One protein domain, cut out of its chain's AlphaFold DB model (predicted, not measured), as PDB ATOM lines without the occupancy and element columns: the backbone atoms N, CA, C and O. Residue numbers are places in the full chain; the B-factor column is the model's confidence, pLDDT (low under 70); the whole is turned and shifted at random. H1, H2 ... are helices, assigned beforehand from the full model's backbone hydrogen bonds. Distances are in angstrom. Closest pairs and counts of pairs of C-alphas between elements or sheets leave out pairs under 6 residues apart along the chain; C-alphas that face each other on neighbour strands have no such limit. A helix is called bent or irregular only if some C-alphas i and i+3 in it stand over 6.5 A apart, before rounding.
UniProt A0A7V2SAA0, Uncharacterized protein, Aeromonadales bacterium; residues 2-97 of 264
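AT A GLANCE: This is residues 2 to 97 of the 264 residues of an uncharacterized protein of Aeromonadales bacterium (UniProt A0A7V2SAA0). This is a long, open helical hairpin: the bent helix H3 folds back along H2, comes up to it with residues 74, 75 and 78 around its bend, and lies farther off on either side of that place. The short helix H1 is near the first residues of H2, at the end away from the hairpin's turn. The printed part has 96 residues with three named helices, H1, H2, H3 in chain order, and no named strand; the class is all helix. The whole is an extended rod spanning 63 by 24 by 15 A, with a radius of gyration of the C-alphas of 19.6 A.

HOW THE PARTS SIT: Begin at H3, residues 64 to 96, assigned as one helix by its hydrogen bonds but bent: C-alphas 75 and 78 are 7.1 A apart. Its arms, H3a, residues 64 to 75, and H3b, residues 78 to 96, stand at a tilt of 35.5 degrees, only just steep. Look next at H2, residues 24 to 54, which forms a helical hairpin with H3a. They only just touch, with 3 pairs of C-alphas within 8 A, and run opposite ways at a shallow tilt of 20 degrees; the closest C-alphas, of Leu 41 and Gln 75, are 6.4 A apart. H2 and H3b also only just touch, with 3 such pairs, the closest being Tyr 34 and Pro 78 at 6.4 A. H1, residues 2 to 10, is close to H2 but not clearly touching, its closest C-alphas being those of Ile 8 and Val 24, 7.9 A apart; it is apart from both arms. Each O i to N i+4 pair is within hydrogen-bond range in H1, H2 and H3a, and 14 of 15 are in H3b.

IN THESE COORDINATES: Find C-alpha 64 at (3.560, -56.483, -9.547); H3a runs 16.1 A from there, and H3b runs 27.0 A to C-alpha 96 at (-16.953, -25.248, 21.094). H2 starts at C-alpha 24, (-26.655, -37.943, 14.533), and is 45.4 A long.

THE WHOLE: The two C-alphas farthest apart, of Gln 15 and Gln 58, are 62.8 A apart, and the printed part has no cut. The link from H1 to H2 is long, with 13 residues; that from H2 to H3 is short, with 9. Residues 55 to 65 have pLDDT under 70.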
ATOM      1  N   LYS A   2     -21.253 -51.920  14.355       78.25
ATOM      2  CA  LYS A   2     -22.045 -52.179  15.582       78.25
ATOM      3  C   LYS A   2     -21.634 -51.283  16.756       78.25
ATOM      4  O   LYS A   2     -22.484 -50.681  17.390       78.25
ATOM      5  N   ARG A   3     -20.324 -51.099  16.924       75.62
ATOM      6  CA  ARG A   3     -19.705 -50.235  17.933       75.62
ATOM      7  C   ARG A   3     -20.211 -48.786  17.927       75.62
ATOM      8  O   ARG A   3     -20.588 -48.271  18.963       75.62
ATOM      9  N   VAL A   4     -20.251 -48.126  16.767       79.44
ATOM     10  CA  VAL A   4     -20.689 -46.718  16.692       79.44
ATOM     11  C   VAL A   4     -22.187 -46.602  16.963       79.44
ATOM     12  O   VAL A   4     -22.607 -45.715  17.693       79.44
ATOM     13  N   ARG A   5     -22.992 -47.544  16.450       81.81
ATOM     14  CA  ARG A   5     -24.429 -47.601  16.767       81.81
ATOM     15  C   ARG A   5     -24.682 -47.848  18.253       81.81
ATOM     16  O   ARG A   5     -25.612 -47.276  18.801       81.81
ATOM     17  N   GLN A   6     -23.851 -48.671  18.889       83.88
ATOM     18  CA  GLN A   6     -23.899 -48.905  20.327       83.88
ATOM     19  C   GLN A   6     -23.604 -47.617  21.101       83.88
ATOM     20  O   GLN A   6     -24.397 -47.253  21.953       83.88
ATOM     21  N   VAL A   7     -22.561 -46.860  20.736       83.19
ATOM     22  CA  VAL A   7     -22.285 -45.555  21.370       83.19
ATOM     23  C   VAL A   7     -23.459 -44.585  21.206       83.19
ATOM     24  O   VAL A   7     -23.843 -43.936  22.169       83.19
ATOM     25  N   ILE A   8     -24.071 -44.517  20.020       83.75
ATOM     26  CA  ILE A   8     -25.236 -43.645  19.775       83.75
ATOM     27  C   ILE A   8     -26.439 -44.051  20.638       83.75
ATOM     28  O   ILE A   8     -27.174 -43.187  21.117       83.75
ATOM     29  N   LYS A   9     -26.640 -45.357  20.838       84.50
ATOM     30  CA  LYS A   9     -27.739 -45.902  21.639       84.50
ATOM     31  C   LYS A   9     -27.512 -45.707  23.141       84.50
ATOM     32  O   LYS A   9     -28.433 -45.283  23.833       84.50
ATOM     33  N   ASP A  10     -26.310 -46.015  23.617       85.62
ATOM     34  CA  ASP A  10     -25.971 -46.040  25.042       85.62
ATOM     35  C   ASP A  10     -25.654 -44.626  25.572       85.62
ATOM     36  O   ASP A  10     -25.906 -44.332  26.737       85.62
ATOM     37  N   TYR A  11     -25.183 -43.719  24.704       83.31
ATOM     38  CA  TYR A  11     -24.826 -42.336  25.040       83.31
ATOM     39  C   TYR A  11     -25.588 -41.334  24.154       83.31
ATOM     40  O   TYR A  11     -25.026 -40.793  23.194       83.31
ATOM     41  N   PRO A  12     -26.875 -41.054  24.442       84.31
ATOM     42  CA  PRO A  12     -27.705 -40.195  23.603       84.31
ATOM     43  C   PRO A  12     -27.326 -38.711  23.724       84.31
ATOM     44  O   PRO A  12     -26.920 -38.231  24.785       84.31
ATOM     45  N   VAL A  13     -27.571 -37.950  22.649       82.88
ATOM     46  CA  VAL A  13     -27.251 -36.508  22.537       82.88
ATOM     47  C   VAL A  13     -27.797 -35.682  23.708       82.88
ATOM     48  O   VAL A  13     -27.129 -34.766  24.175       82.88
ATOM     49  N   LYS A  14     -28.986 -36.028  24.223       81.44
ATOM     50  CA  LYS A  14     -29.619 -35.324  25.352       81.44
ATOM     51  C   LYS A  14     -28.798 -35.399  26.645       81.44
ATOM     52  O   LYS A  14     -28.813 -34.455  27.422       81.44
ATOM     53  N   GLN A  15     -28.113 -36.517  26.887       80.75
ATOM     54  CA  GLN A  15     -27.318 -36.731  28.101       80.75
ATOM     55  C   GLN A  15     -25.845 -36.347  27.898       80.75
ATOM     56  O   GLN A  15     -25.196 -35.897  28.839       80.75
ATOM     57  N   TYR A  16     -25.335 -36.471  26.666       82.44
ATOM     58  CA  TYR A  16     -23.931 -36.241  26.313       82.44
ATOM     59  C   TYR A  16     -23.786 -35.243  25.149       82.44
ATOM     60  O   TYR A  16     -23.262 -35.594  24.088       82.44
ATOM     61  N   PRO A  17     -24.230 -33.981  25.295       79.50
ATOM     62  CA  PRO A  17     -24.265 -33.036  24.178       79.50
ATOM     63  C   PRO A  17     -22.867 -32.673  23.666       79.50
ATOM     64  O   PRO A  17     -22.692 -32.433  22.476       79.50
ATOM     65  N   ARG A  18     -21.836 -32.701  24.522       80.75
ATOM     66  CA  ARG A  18     -20.458 -32.389  24.106       80.75
ATOM     67  C   ARG A  18     -19.803 -33.521  23.303       80.75
ATOM     68  O   ARG A  18     -18.755 -33.301  22.697       80.75
ATOM     69  N   LEU A  19     -20.400 -34.719  23.295       82.00
ATOM     70  CA  LEU A  19     -19.925 -35.853  22.499       82.00
ATOM     71  C   LEU A  19     -20.251 -35.671  21.013       82.00
ATOM     72  O   LEU A  19     -19.505 -36.182  20.182       82.00
ATOM     73  N   TYR A  20     -21.310 -34.921  20.684       82.19
ATOM     74  CA  TYR A  20     -21.822 -34.739  19.325       82.19
ATOM     75  C   TYR A  20     -21.744 -33.268  18.906       82.19
ATOM     76  O   TYR A  20     -22.550 -32.439  19.308       82.19
ATOM     77  N   ILE A  21     -20.772 -32.936  18.055       79.38
ATOM     78  CA  ILE A  21     -20.644 -31.584  17.470       79.38
ATOM     79  C   ILE A  21     -21.710 -31.352  16.391       79.38
ATOM     80  O   ILE A  21     -22.115 -30.222  16.130       79.38
ATOM     81  N   ARG A  22     -22.110 -32.429  15.706       82.19
ATOM     82  CA  ARG A  22     -23.044 -32.422  14.574       82.19
ATOM     83  C   ARG A  22     -24.244 -33.314  14.879       82.19
ATOM     84  O   ARG A  22     -24.229 -34.060  15.854       82.19
ATOM     85  N   SER A  23     -25.272 -33.246  14.036       84.38
ATOM     86  CA  SER A  23     -26.436 -34.128  14.141       84.38
ATOM     87  C   SER A  23     -26.041 -35.603  14.013       84.38
ATOM     88  O   SER A  23     -25.048 -35.944  13.365       84.38
ATOM     89  N   VAL A  24     -26.844 -36.484  14.611       82.69
ATOM     90  CA  VAL A  24     -26.655 -37.943  14.533       82.69
ATOM     91  C   VAL A  24     -26.635 -38.415  13.073       82.69
ATOM     92  O   VAL A  24     -25.775 -39.215  12.703       82.69
ATOM     93  N   ASP A  25     -27.474 -37.820  12.220       84.69
ATOM     94  CA  ASP A  25     -27.566 -38.129  10.787       84.69
ATOM     95  C   ASP A  25     -26.231 -37.960  10.047       84.69
ATOM     96  O   ASP A  25     -25.908 -38.737   9.146       84.69
ATOM     97  N   TYR A  26     -25.412 -36.979  10.448       85.00
ATOM     98  CA  TYR A  26     -24.089 -36.768   9.858       85.00
ATOM     99  C   TYR A  26     -23.160 -37.965  10.110       85.00
ATOM    100  O   TYR A  26     -22.429 -38.395   9.213       85.00
ATOM    101  N   TYR A  27     -23.199 -38.531  11.319       83.06
ATOM    102  CA  TYR A  27     -22.392 -39.702  11.665       83.06
ATOM    103  C   TYR A  27     -22.909 -40.961  10.965       83.06
ATOM    104  O   TYR A  27     -22.108 -41.774  10.499       83.06
ATOM    105  N   GLU A  28     -24.227 -41.114  10.823       85.25
ATOM    106  CA  GLU A  28     -24.808 -42.225  10.067       85.25
ATOM    107  C   GLU A  28     -24.448 -42.178   8.581       85.25
ATOM    108  O   GLU A  28     -24.098 -43.209   7.999       85.25
ATOM    109  N   LEU A  29     -24.476 -40.989   7.971       86.62
ATOM    110  CA  LEU A  29     -24.047 -40.793   6.588       86.62
ATOM    111  C   LEU A  29     -22.567 -41.156   6.414       86.62
ATOM    112  O   LEU A  29     -22.223 -41.901   5.496       86.62
ATOM    113  N   GLY A  30     -21.701 -40.699   7.324       84.62
ATOM    114  CA  GLY A  30     -20.276 -41.041   7.311       84.62
ATOM    115  C   GLY A  30     -20.028 -42.551   7.390       84.62
ATOM    116  O   GLY A  30     -19.206 -43.085   6.647       84.62
ATOM    117  N   LEU A  31     -20.792 -43.264   8.225       85.81
ATOM    118  CA  LEU A  31     -20.734 -44.726   8.304       85.81
ATOM    119  C   LEU A  31     -21.164 -45.397   6.993       85.81
ATOM    120  O   LEU A  31     -20.508 -46.346   6.565       85.81
ATOM    121  N   LYS A  32     -22.233 -44.915   6.347       87.75
ATOM    122  CA  LYS A  32     -22.699 -45.450   5.055       87.75
ATOM    123  C   LYS A  32     -21.652 -45.253   3.956       87.75
ATOM    124  O   LYS A  32     -21.368 -46.197   3.225       87.75
ATOM    125  N   ILE A  33     -21.035 -44.071   3.880       87.56
ATOM    126  CA  ILE A  33     -19.956 -43.783   2.920       87.56
ATOM    127  C   ILE A  33     -18.757 -44.699   3.177       87.56
ATOM    128  O   ILE A  33     -18.254 -45.330   2.253       87.56
ATOM    129  N   TYR A  34     -18.336 -44.842   4.437       87.31
ATOM    130  CA  TYR A  34     -17.239 -45.739   4.804       87.31
ATOM    131  C   TYR A  34     -17.528 -47.198   4.415       87.31
ATOM    132  O   TYR A  34     -16.649 -47.891   3.907       87.31
ATOM    133  N   GLN A  35     -18.761 -47.679   4.612       88.38
ATOM    134  CA  GLN A  35     -19.162 -49.015   4.159       88.38
ATOM    135  C   GLN A  35     -19.117 -49.147   2.643       88.38
ATOM    136  O   GLN A  35     -18.569 -50.125   2.144       88.38
ATOM    137  N   PHE A  36     -19.678 -48.174   1.929       90.88
ATOM    138  CA  PHE A  36     -19.724 -48.185   0.477       90.88
ATOM    139  C   PHE A  36     -18.318 -48.258  -0.127       90.88
ATOM    140  O   PHE A  36     -18.068 -49.118  -0.965       90.88
ATOM    141  N   ILE A  37     -17.382 -47.436   0.363       89.81
ATOM    142  CA  ILE A  37     -15.994 -47.453  -0.115       89.81
ATOM    143  C   ILE A  37     -15.338 -48.812   0.174       89.81
ATOM    144  O   ILE A  37     -14.714 -49.380  -0.713       89.81
ATOM    145  N   ASN A  38     -15.508 -49.380   1.373       90.38
ATOM    146  CA  ASN A  38     -14.931 -50.697   1.680       90.38
ATOM    147  C   ASN A  38     -15.512 -51.823   0.814       90.38
ATOM    148  O   ASN A  38     -14.770 -52.708   0.397       90.38
ATOM    149  N   ILE A  39     -16.817 -51.800   0.533       90.75
ATOM    150  CA  ILE A  39     -17.459 -52.782  -0.352       90.75
ATOM    151  C   ILE A  39     -16.933 -52.620  -1.780       90.75
ATOM    152  O   ILE A  39     -16.573 -53.612  -2.403       90.75
ATOM    153  N   LEU A  40     -16.836 -51.383  -2.276       91.88
ATOM    154  CA  LEU A  40     -16.278 -51.087  -3.595       91.88
ATOM    155  C   LEU A  40     -14.848 -51.632  -3.722       91.88
ATOM    156  O   LEU A  40     -14.538 -52.321  -4.687       91.88
ATOM    157  N   LEU A  41     -13.998 -51.372  -2.724       89.88
ATOM    158  CA  LEU A  41     -12.619 -51.859  -2.694       89.88
ATOM    159  C   LEU A  41     -12.546 -53.385  -2.643       89.88
ATOM    160  O   LEU A  41     -11.734 -53.972  -3.347       89.88
ATOM    161  N   LEU A  42     -13.423 -54.034  -1.871       88.69
ATOM    162  CA  LEU A  42     -13.510 -55.494  -1.826       88.69
ATOM    163  C   LEU A  42     -13.883 -56.073  -3.195       88.69
ATOM    164  O   LEU A  42     -13.256 -57.032  -3.637       88.69
ATOM    165  N   VAL A  43     -14.866 -55.482  -3.879       91.25
ATOM    166  CA  VAL A  43     -15.296 -55.921  -5.216       91.25
ATOM    167  C   VAL A  43     -14.181 -55.728  -6.242       91.25
ATOM    168  O   VAL A  43     -13.917 -56.643  -7.016       91.25
ATOM    169  N   ILE A  44     -13.490 -54.583  -6.222       87.81
ATOM    170  CA  ILE A  44     -12.340 -54.324  -7.103       87.81
ATOM    171  C   ILE A  44     -11.225 -55.339  -6.834       87.81
ATOM    172  O   ILE A  44     -10.720 -55.946  -7.774       87.81
ATOM    173  N   GLY A  45     -10.874 -55.573  -5.568       83.00
ATOM    174  CA  GLY A  45      -9.866 -56.563  -5.192       83.00
ATOM    175  C   GLY A  45     -10.202 -57.966  -5.662       83.00
ATOM    176  O   GLY A  45      -9.351 -58.661  -6.212       83.00
ATOM    177  N   PHE A  46     -11.459 -58.373  -5.491       85.75
ATOM    178  CA  PHE A  46     -11.921 -59.675  -5.953       85.75
ATOM    179  C   PHE A  46     -11.899 -59.779  -7.482       85.75
ATOM    180  O   PHE A  46     -11.450 -60.789  -8.016       85.75
ATOM    181  N   ALA A  47     -12.310 -58.729  -8.198       85.56
ATOM    182  CA  ALA A  47     -12.255 -58.686  -9.658       85.56
ATOM    183  C   ALA A  47     -10.815 -58.792 -10.185       85.56
ATOM    184  O   ALA A  47     -10.569 -59.533 -11.134       85.56
ATOM    185  N   VAL A  48      -9.861 -58.108  -9.544       79.62
ATOM    186  CA  VAL A  48      -8.430 -58.210  -9.869       79.62
ATOM    187  C   VAL A  48      -7.914 -59.627  -9.620       79.62
ATOM    188  O   VAL A  48      -7.242 -60.178 -10.485       79.62
ATOM    189  N   LEU A  49      -8.258 -60.247  -8.488       77.06
ATOM    190  CA  LEU A  49      -7.863 -61.630  -8.202       77.06
ATOM    191  C   LEU A  49      -8.405 -62.608  -9.249       77.06
ATOM    192  O   LEU A  49      -7.655 -63.434  -9.755       77.06
ATOM    193  N   VAL A  50      -9.685 -62.494  -9.616       82.25
ATOM    194  CA  VAL A  50     -10.287 -63.333 -10.665       82.25
ATOM    195  C   VAL A  50      -9.603 -63.098 -12.012       82.25
ATOM    196  O   VAL A  50      -9.296 -64.059 -12.710       82.25
ATOM    197  N   PHE A  51      -9.315 -61.843 -12.365       79.56
ATOM    198  CA  PHE A  51      -8.604 -61.508 -13.599       79.56
ATOM    199  C   PHE A  51      -7.205 -62.138 -13.652       79.56
ATOM    200  O   PHE A  51      -6.839 -62.708 -14.677       79.56
ATOM    201  N   LEU A  52      -6.456 -62.090 -12.546       71.50
ATOM    202  CA  LEU A  52      -5.126 -62.696 -12.440       71.50
ATOM    203  C   LEU A  52      -5.161 -64.227 -12.504       71.50
ATOM    204  O   LEU A  52      -4.252 -64.825 -13.058       71.50
ATOM    205  N   VAL A  53      -6.204 -64.870 -11.972       73.50
ATOM    206  CA  VAL A  53      -6.358 -66.335 -12.055       73.50
ATOM    207  C   VAL A  53      -6.750 -66.788 -13.466       73.50
ATOM    208  O   VAL A  53      -6.362 -67.870 -13.893       73.50
ATOM    209  N   VAL A  54      -7.529 -65.982 -14.195       79.94
ATOM    210  CA  VAL A  54      -7.998 -66.316 -15.551       79.94
ATOM    211  C   VAL A  54      -6.932 -66.043 -16.616       79.94
ATOM    212  O   VAL A  54      -6.888 -66.742 -17.629       79.94
ATOM    213  N   LYS A  55      -6.081 -65.030 -16.420       69.75
ATOM    214  CA  LYS A  55      -5.005 -64.684 -17.352       69.75
ATOM    215  C   LYS A  55      -3.735 -65.448 -16.950       69.75
ATOM    216  O   LYS A  55      -3.067 -65.062 -16.000       69.75
ATOM    217  N   ASP A  56      -3.458 -66.545 -17.653       53.88
ATOM    218  CA  ASP A  56      -2.366 -67.490 -17.379       53.88
ATOM    219  C   ASP A  56      -1.014 -66.803 -17.076       53.88
ATOM    220  O   ASP A  56      -0.613 -65.825 -17.714       53.88
ATOM    221  N   SER A  57      -0.329 -67.314 -16.057       56.38
ATOM    222  CA  SER A  57       0.660 -66.637 -15.206       56.38
ATOM    223  C   SER A  57       2.079 -66.518 -15.789       56.38
ATOM    224  O   SER A  57       3.046 -66.498 -15.030       56.38
ATOM    225  N   GLN A  58       2.246 -66.475 -17.115       52.69
ATOM    226  CA  GLN A  58       3.581 -66.523 -17.742       52.69
ATOM    227  C   GLN A  58       4.176 -65.171 -18.170       52.69
ATOM    228  O   GLN A  58       5.366 -65.122 -18.460       52.69
ATOM    229  N   GLU A  59       3.419 -64.069 -18.162       50.59
ATOM    230  CA  GLU A  59       3.903 -62.771 -18.685       50.59
ATOM    231  C   GLU A  59       3.781 -61.590 -17.707       50.59
ATOM    232  O   GLU A  59       3.811 -60.429 -18.120       50.59
ATOM    233  N   VAL A  60       3.618 -61.834 -16.404       54.16
ATOM    234  CA  VAL A  60       3.495 -60.726 -15.444       54.16
ATOM    235  C   VAL A  60       4.884 -60.319 -14.934       54.16
ATOM    236  O   VAL A  60       5.410 -60.838 -13.959       54.16
ATOM    237  N   GLU A  61       5.490 -59.401 -15.684       54.28
ATOM    238  CA  GLU A  61       6.725 -58.654 -15.400       54.28
ATOM    239  C   GLU A  61       6.734 -57.931 -14.021       54.28
ATOM    240  O   GLU A  61       5.678 -57.768 -13.406       54.28
ATOM    241  N   PRO A  62       7.889 -57.398 -13.539       53.84
ATOM    242  CA  PRO A  62       8.112 -56.867 -12.171       53.84
ATOM    243  C   PRO A  62       7.250 -55.662 -11.727       53.84
ATOM    244  O   PRO A  62       7.446 -55.105 -10.643       53.84
ATOM    245  N   VAL A  63       6.257 -55.261 -12.522       54.50
ATOM    246  CA  VAL A  63       5.254 -54.230 -12.207       54.50
ATOM    247  C   VAL A  63       4.343 -54.647 -11.033       54.50
ATOM    248  O   VAL A  63       3.667 -53.807 -10.430       54.50
ATOM    249  N   GLU A  64       4.362 -55.926 -10.641       65.56
ATOM    250  CA  GLU A  64       3.560 -56.483  -9.547       65.56
ATOM    251  C   GLU A  64       3.778 -55.789  -8.195       65.56
ATOM    252  O   GLU A  64       2.808 -55.461  -7.512       65.56
ATOM    253  N   GLY A  65       5.027 -55.514  -7.800       66.88
ATOM    254  CA  GLY A  65       5.318 -54.955  -6.474       66.88
ATOM    255  C   GLY A  65       4.717 -53.560  -6.273       66.88
ATOM    256  O   GLY A  65       4.126 -53.264  -5.232       66.88
ATOM    257  N   VAL A  66       4.806 -52.712  -7.302       74.38
ATOM    258  CA  VAL A  66       4.227 -51.359  -7.290       74.38
ATOM    259  C   VAL A  66       2.704 -51.431  -7.295       74.38
ATOM    260  O   VAL A  66       2.054 -50.676  -6.569       74.38
ATOM    261  N   PHE A  67       2.124 -52.358  -8.059       78.38
ATOM    262  CA  PHE A  67       0.678 -52.553  -8.100       78.38
ATOM    263  C   PHE A  67       0.123 -53.047  -6.754       78.38
ATOM    264  O   PHE A  67      -0.875 -52.511  -6.274       78.38
ATOM    265  N   VAL A  68       0.803 -53.996  -6.097       79.69
ATOM    266  CA  VAL A  68       0.456 -54.480  -4.748       79.69
ATOM    267  C   VAL A  68       0.499 -53.336  -3.735       79.69
ATOM    268  O   VAL A  68      -0.446 -53.162  -2.963       79.69
ATOM    269  N   LEU A  69       1.556 -52.516  -3.761       81.88
ATOM    270  CA  LEU A  69       1.680 -51.346  -2.888       81.88
ATOM    271  C   LEU A  69       0.571 -50.322  -3.147       81.88
ATOM    272  O   LEU A  69      -0.065 -49.852  -2.204       81.88
ATOM    273  N   PHE A  70       0.305 -49.998  -4.412       84.81
ATOM    274  CA  PHE A  70      -0.737 -49.048  -4.789       84.81
ATOM    275  C   PHE A  70      -2.125 -49.528  -4.357       84.81
ATOM    276  O   PHE A  70      -2.883 -48.779  -3.737       84.81
ATOM    277  N   TYR A  71      -2.443 -50.797  -4.623       84.81
ATOM    278  CA  TYR A  71      -3.702 -51.399  -4.206       84.81
ATOM    279  C   TYR A  71      -3.837 -51.414  -2.677       84.81
ATOM    280  O   TYR A  71      -4.889 -51.059  -2.146       84.81
ATOM    281  N   PHE A  72      -2.762 -51.726  -1.949       86.06
ATOM    282  CA  PHE A  72      -2.749 -51.649  -0.490       86.06
ATOM    283  C   PHE A  72      -2.998 -50.224   0.026       86.06
ATOM    284  O   PHE A  72      -3.803 -50.024   0.938       86.06
ATOM    285  N   MET A  73      -2.362 -49.211  -0.568       88.31
ATOM    286  CA  MET A  73      -2.619 -47.808  -0.222       88.31
ATOM    287  C   MET A  73      -4.085 -47.434  -0.459       88.31
ATOM    288  O   MET A  73      -4.705 -46.786   0.389       88.31
ATOM    289  N   LEU A  74      -4.659 -47.887  -1.574       89.38
ATOM    290  CA  LEU A  74      -6.070 -47.692  -1.885       89.38
ATOM    291  C   LEU A  74      -6.971 -48.386  -0.848       89.38
ATOM    292  O   LEU A  74      -7.926 -47.774  -0.365       89.38
ATOM    293  N   GLN A  75      -6.626 -49.607  -0.429       88.75
ATOM    294  CA  GLN A  75      -7.326 -50.354   0.619       88.75
ATOM    295  C   GLN A  75      -7.273 -49.650   1.986       88.75
ATOM    296  O   GLN A  75      -8.251 -49.668   2.732       88.75
ATOM    297  N   MET A  76      -6.161 -48.984   2.308       87.00
ATOM    298  CA  MET A  76      -5.986 -48.223   3.553       87.00
ATOM    299  C   MET A  76      -6.610 -46.819   3.508       87.00
ATOM    300  O   MET A  76      -6.790 -46.189   4.557       87.00
ATOM    301  N   SER A  77      -6.993 -46.327   2.327       89.00
ATOM    302  CA  SER A  77      -7.555 -44.983   2.147       89.00
ATOM    303  C   SER A  77      -8.800 -44.678   3.001       89.00
ATOM    304  O   SER A  77      -8.846 -43.584   3.569       89.00
ATOM    305  N   PRO A  78      -9.773 -45.592   3.222       86.94
ATOM    306  CA  PRO A  78     -10.944 -45.283   4.046       86.94
ATOM    307  C   PRO A  78     -10.554 -45.041   5.505       86.94
ATOM    308  O   PRO A  78     -11.139 -44.196   6.185       86.94
ATOM    309  N   PHE A  79      -9.546 -45.772   5.988       85.50
ATOM    310  CA  PHE A  79      -9.001 -45.592   7.328       85.50
ATOM    311  C   PHE A  79      -8.245 -44.262   7.447       85.50
ATOM    312  O   PHE A  79      -8.459 -43.525   8.406       85.50
ATOM    313  N   MET A  80      -7.432 -43.906   6.445       85.31
ATOM    314  CA  MET A  80      -6.759 -42.602   6.409       85.31
ATOM    315  C   MET A  80      -7.757 -41.439   6.388       85.31
ATOM    316  O   MET A  80      -7.595 -40.481   7.142       85.31
ATOM    317  N   LEU A  81      -8.818 -41.526   5.579       86.38
ATOM    318  CA  LEU A  81      -9.877 -40.513   5.533       86.38
ATOM    319  C   LEU A  81     -10.568 -40.355   6.891       86.38
ATOM    320  O   LEU A  81     -10.824 -39.229   7.323       86.38
ATOM    321  N   MET A  82     -10.828 -41.463   7.588       85.38
ATOM    322  CA  MET A  82     -11.393 -41.441   8.934       85.38
ATOM    323  C   MET A  82     -10.462 -40.713   9.916       85.38
ATOM    324  O   MET A  82     -10.912 -39.802  10.612       85.38
ATOM    325  N   GLU A  83      -9.167 -41.029   9.927       83.38
ATOM    326  CA  GLU A  83      -8.189 -40.381  10.811       83.38
ATOM    327  C   GLU A  83      -8.029 -38.880  10.505       83.38
ATOM    328  O   GLU A  83      -8.052 -38.039  11.406       83.38
ATOM    329  N   LEU A  84      -7.970 -38.508   9.221       85.44
ATOM    330  CA  LEU A  84      -7.917 -37.107   8.792       85.44
ATOM    331  C   LEU A  84      -9.176 -36.332   9.202       85.44
ATOM    332  O   LEU A  84      -9.091 -35.191   9.673       85.44
ATOM    333  N   SER A  85     -10.349 -36.958   9.081       83.75
ATOM    334  CA  SER A  85     -11.611 -36.359   9.516       83.75
ATOM    335  C   SER A  85     -11.644 -36.120  11.032       83.75
ATOM    336  O   SER A  85     -12.160 -35.087  11.475       83.75
ATOM    337  N   SER A  86     -11.002 -36.990  11.821       82.94
ATOM    338  CA  SER A  86     -10.871 -36.842  13.273       82.94
ATOM    339  C   SER A  86     -10.107 -35.572  13.651       82.94
ATOM    340  O   SER A  86     -10.513 -34.864  14.570       82.94
ATOM    341  N   PHE A  87      -9.065 -35.174  12.913       82.31
ATOM    342  CA  PHE A  87      -8.377 -33.902  13.189       82.31
ATOM    343  C   PHE A  87      -9.287 -32.683  13.010       82.31
ATOM    344  O   PHE A  87      -9.279 -31.767  13.842       82.31
ATOM    345  N   SER A  88     -10.096 -32.678  11.948       84.62
ATOM    346  CA  SER A  88     -11.100 -31.633  11.723       84.62
ATOM    347  C   SER A  88     -12.164 -31.639  12.825       84.62
ATOM    348  O   SER A  88     -12.576 -30.579  13.310       84.62
ATOM    349  N   TYR A  89     -12.561 -32.827  13.279       84.12
ATOM    350  CA  TYR A  89     -13.478 -33.017  14.396       84.12
ATOM    351  C   TYR A  89     -12.929 -32.428  15.702       84.12
ATOM    352  O   TYR A  89     -13.557 -31.570  16.322       84.12
ATOM    353  N   PHE A  90     -11.699 -32.773  16.077       83.75
ATOM    354  CA  PHE A  90     -11.044 -32.245  17.275       83.75
ATOM    355  C   PHE A  90     -10.797 -30.734  17.202       83.75
ATOM    356  O   PHE A  90     -10.840 -30.030  18.214       83.75
ATOM    357  N   LYS A  91     -10.563 -30.189  16.001       84.25
ATOM    358  CA  LYS A  91     -10.512 -28.737  15.790       84.25
ATOM    359  C   LYS A  91     -11.865 -28.084  16.096       84.25
ATOM    360  O   LYS A  91     -11.872 -27.043  16.745       84.25
ATOM    361  N   GLN A  92     -12.981 -28.691  15.690       84.12
ATOM    362  CA  GLN A  92     -14.326 -28.205  16.020       84.12
ATOM    363  C   GLN A  92     -14.619 -28.321  17.527       84.12
ATOM    364  O   GLN A  92     -15.072 -27.341  18.114       84.12
ATOM    365  N   MET A  93     -14.247 -29.429  18.187       82.00
ATOM    366  CA  MET A  93     -14.435 -29.584  19.645       82.00
ATOM    367  C   MET A  93     -13.709 -28.491  20.426       82.00
ATOM    368  O   MET A  93     -14.230 -27.962  21.400       82.00
ATOM    369  N   ARG A  94     -12.501 -28.118  19.987       82.25
ATOM    370  CA  ARG A  94     -11.734 -27.037  20.623       82.25
ATOM    371  C   ARG A  94     -12.386 -25.667  20.472       82.25
ATOM    372  O   ARG A  94     -12.237 -24.863  21.380       82.25
ATOM    373  N   LYS A  95     -13.090 -25.404  19.365       81.19
ATOM    374  CA  LYS A  95     -13.821 -24.140  19.168       81.19
ATOM    375  C   LYS A  95     -15.068 -24.048  20.047       81.19
ATOM    376  O   LYS A  95     -15.393 -22.963  20.502       81.19
ATOM    377  N   LEU A  96     -15.743 -25.175  20.269       75.31
ATOM    378  CA  LEU A  96     -16.953 -25.248  21.094       75.31
ATOM    379  C   LEU A  96     -16.663 -25.369  22.593       75.31
ATOM    380  O   LEU A  96     -17.578 -25.267  23.402       75.31
ATOM    381  N   ASN A  97     -15.410 -25.603  22.985       73.56
ATOM    382  CA  ASN A  97     -15.062 -25.713  24.392       73.56
ATOM    383  C   ASN A  97     -15.045 -24.325  25.055       73.56
ATOM    384  O   ASN A  97     -14.084 -23.572  24.905       73.56
TER     385      ASN A  97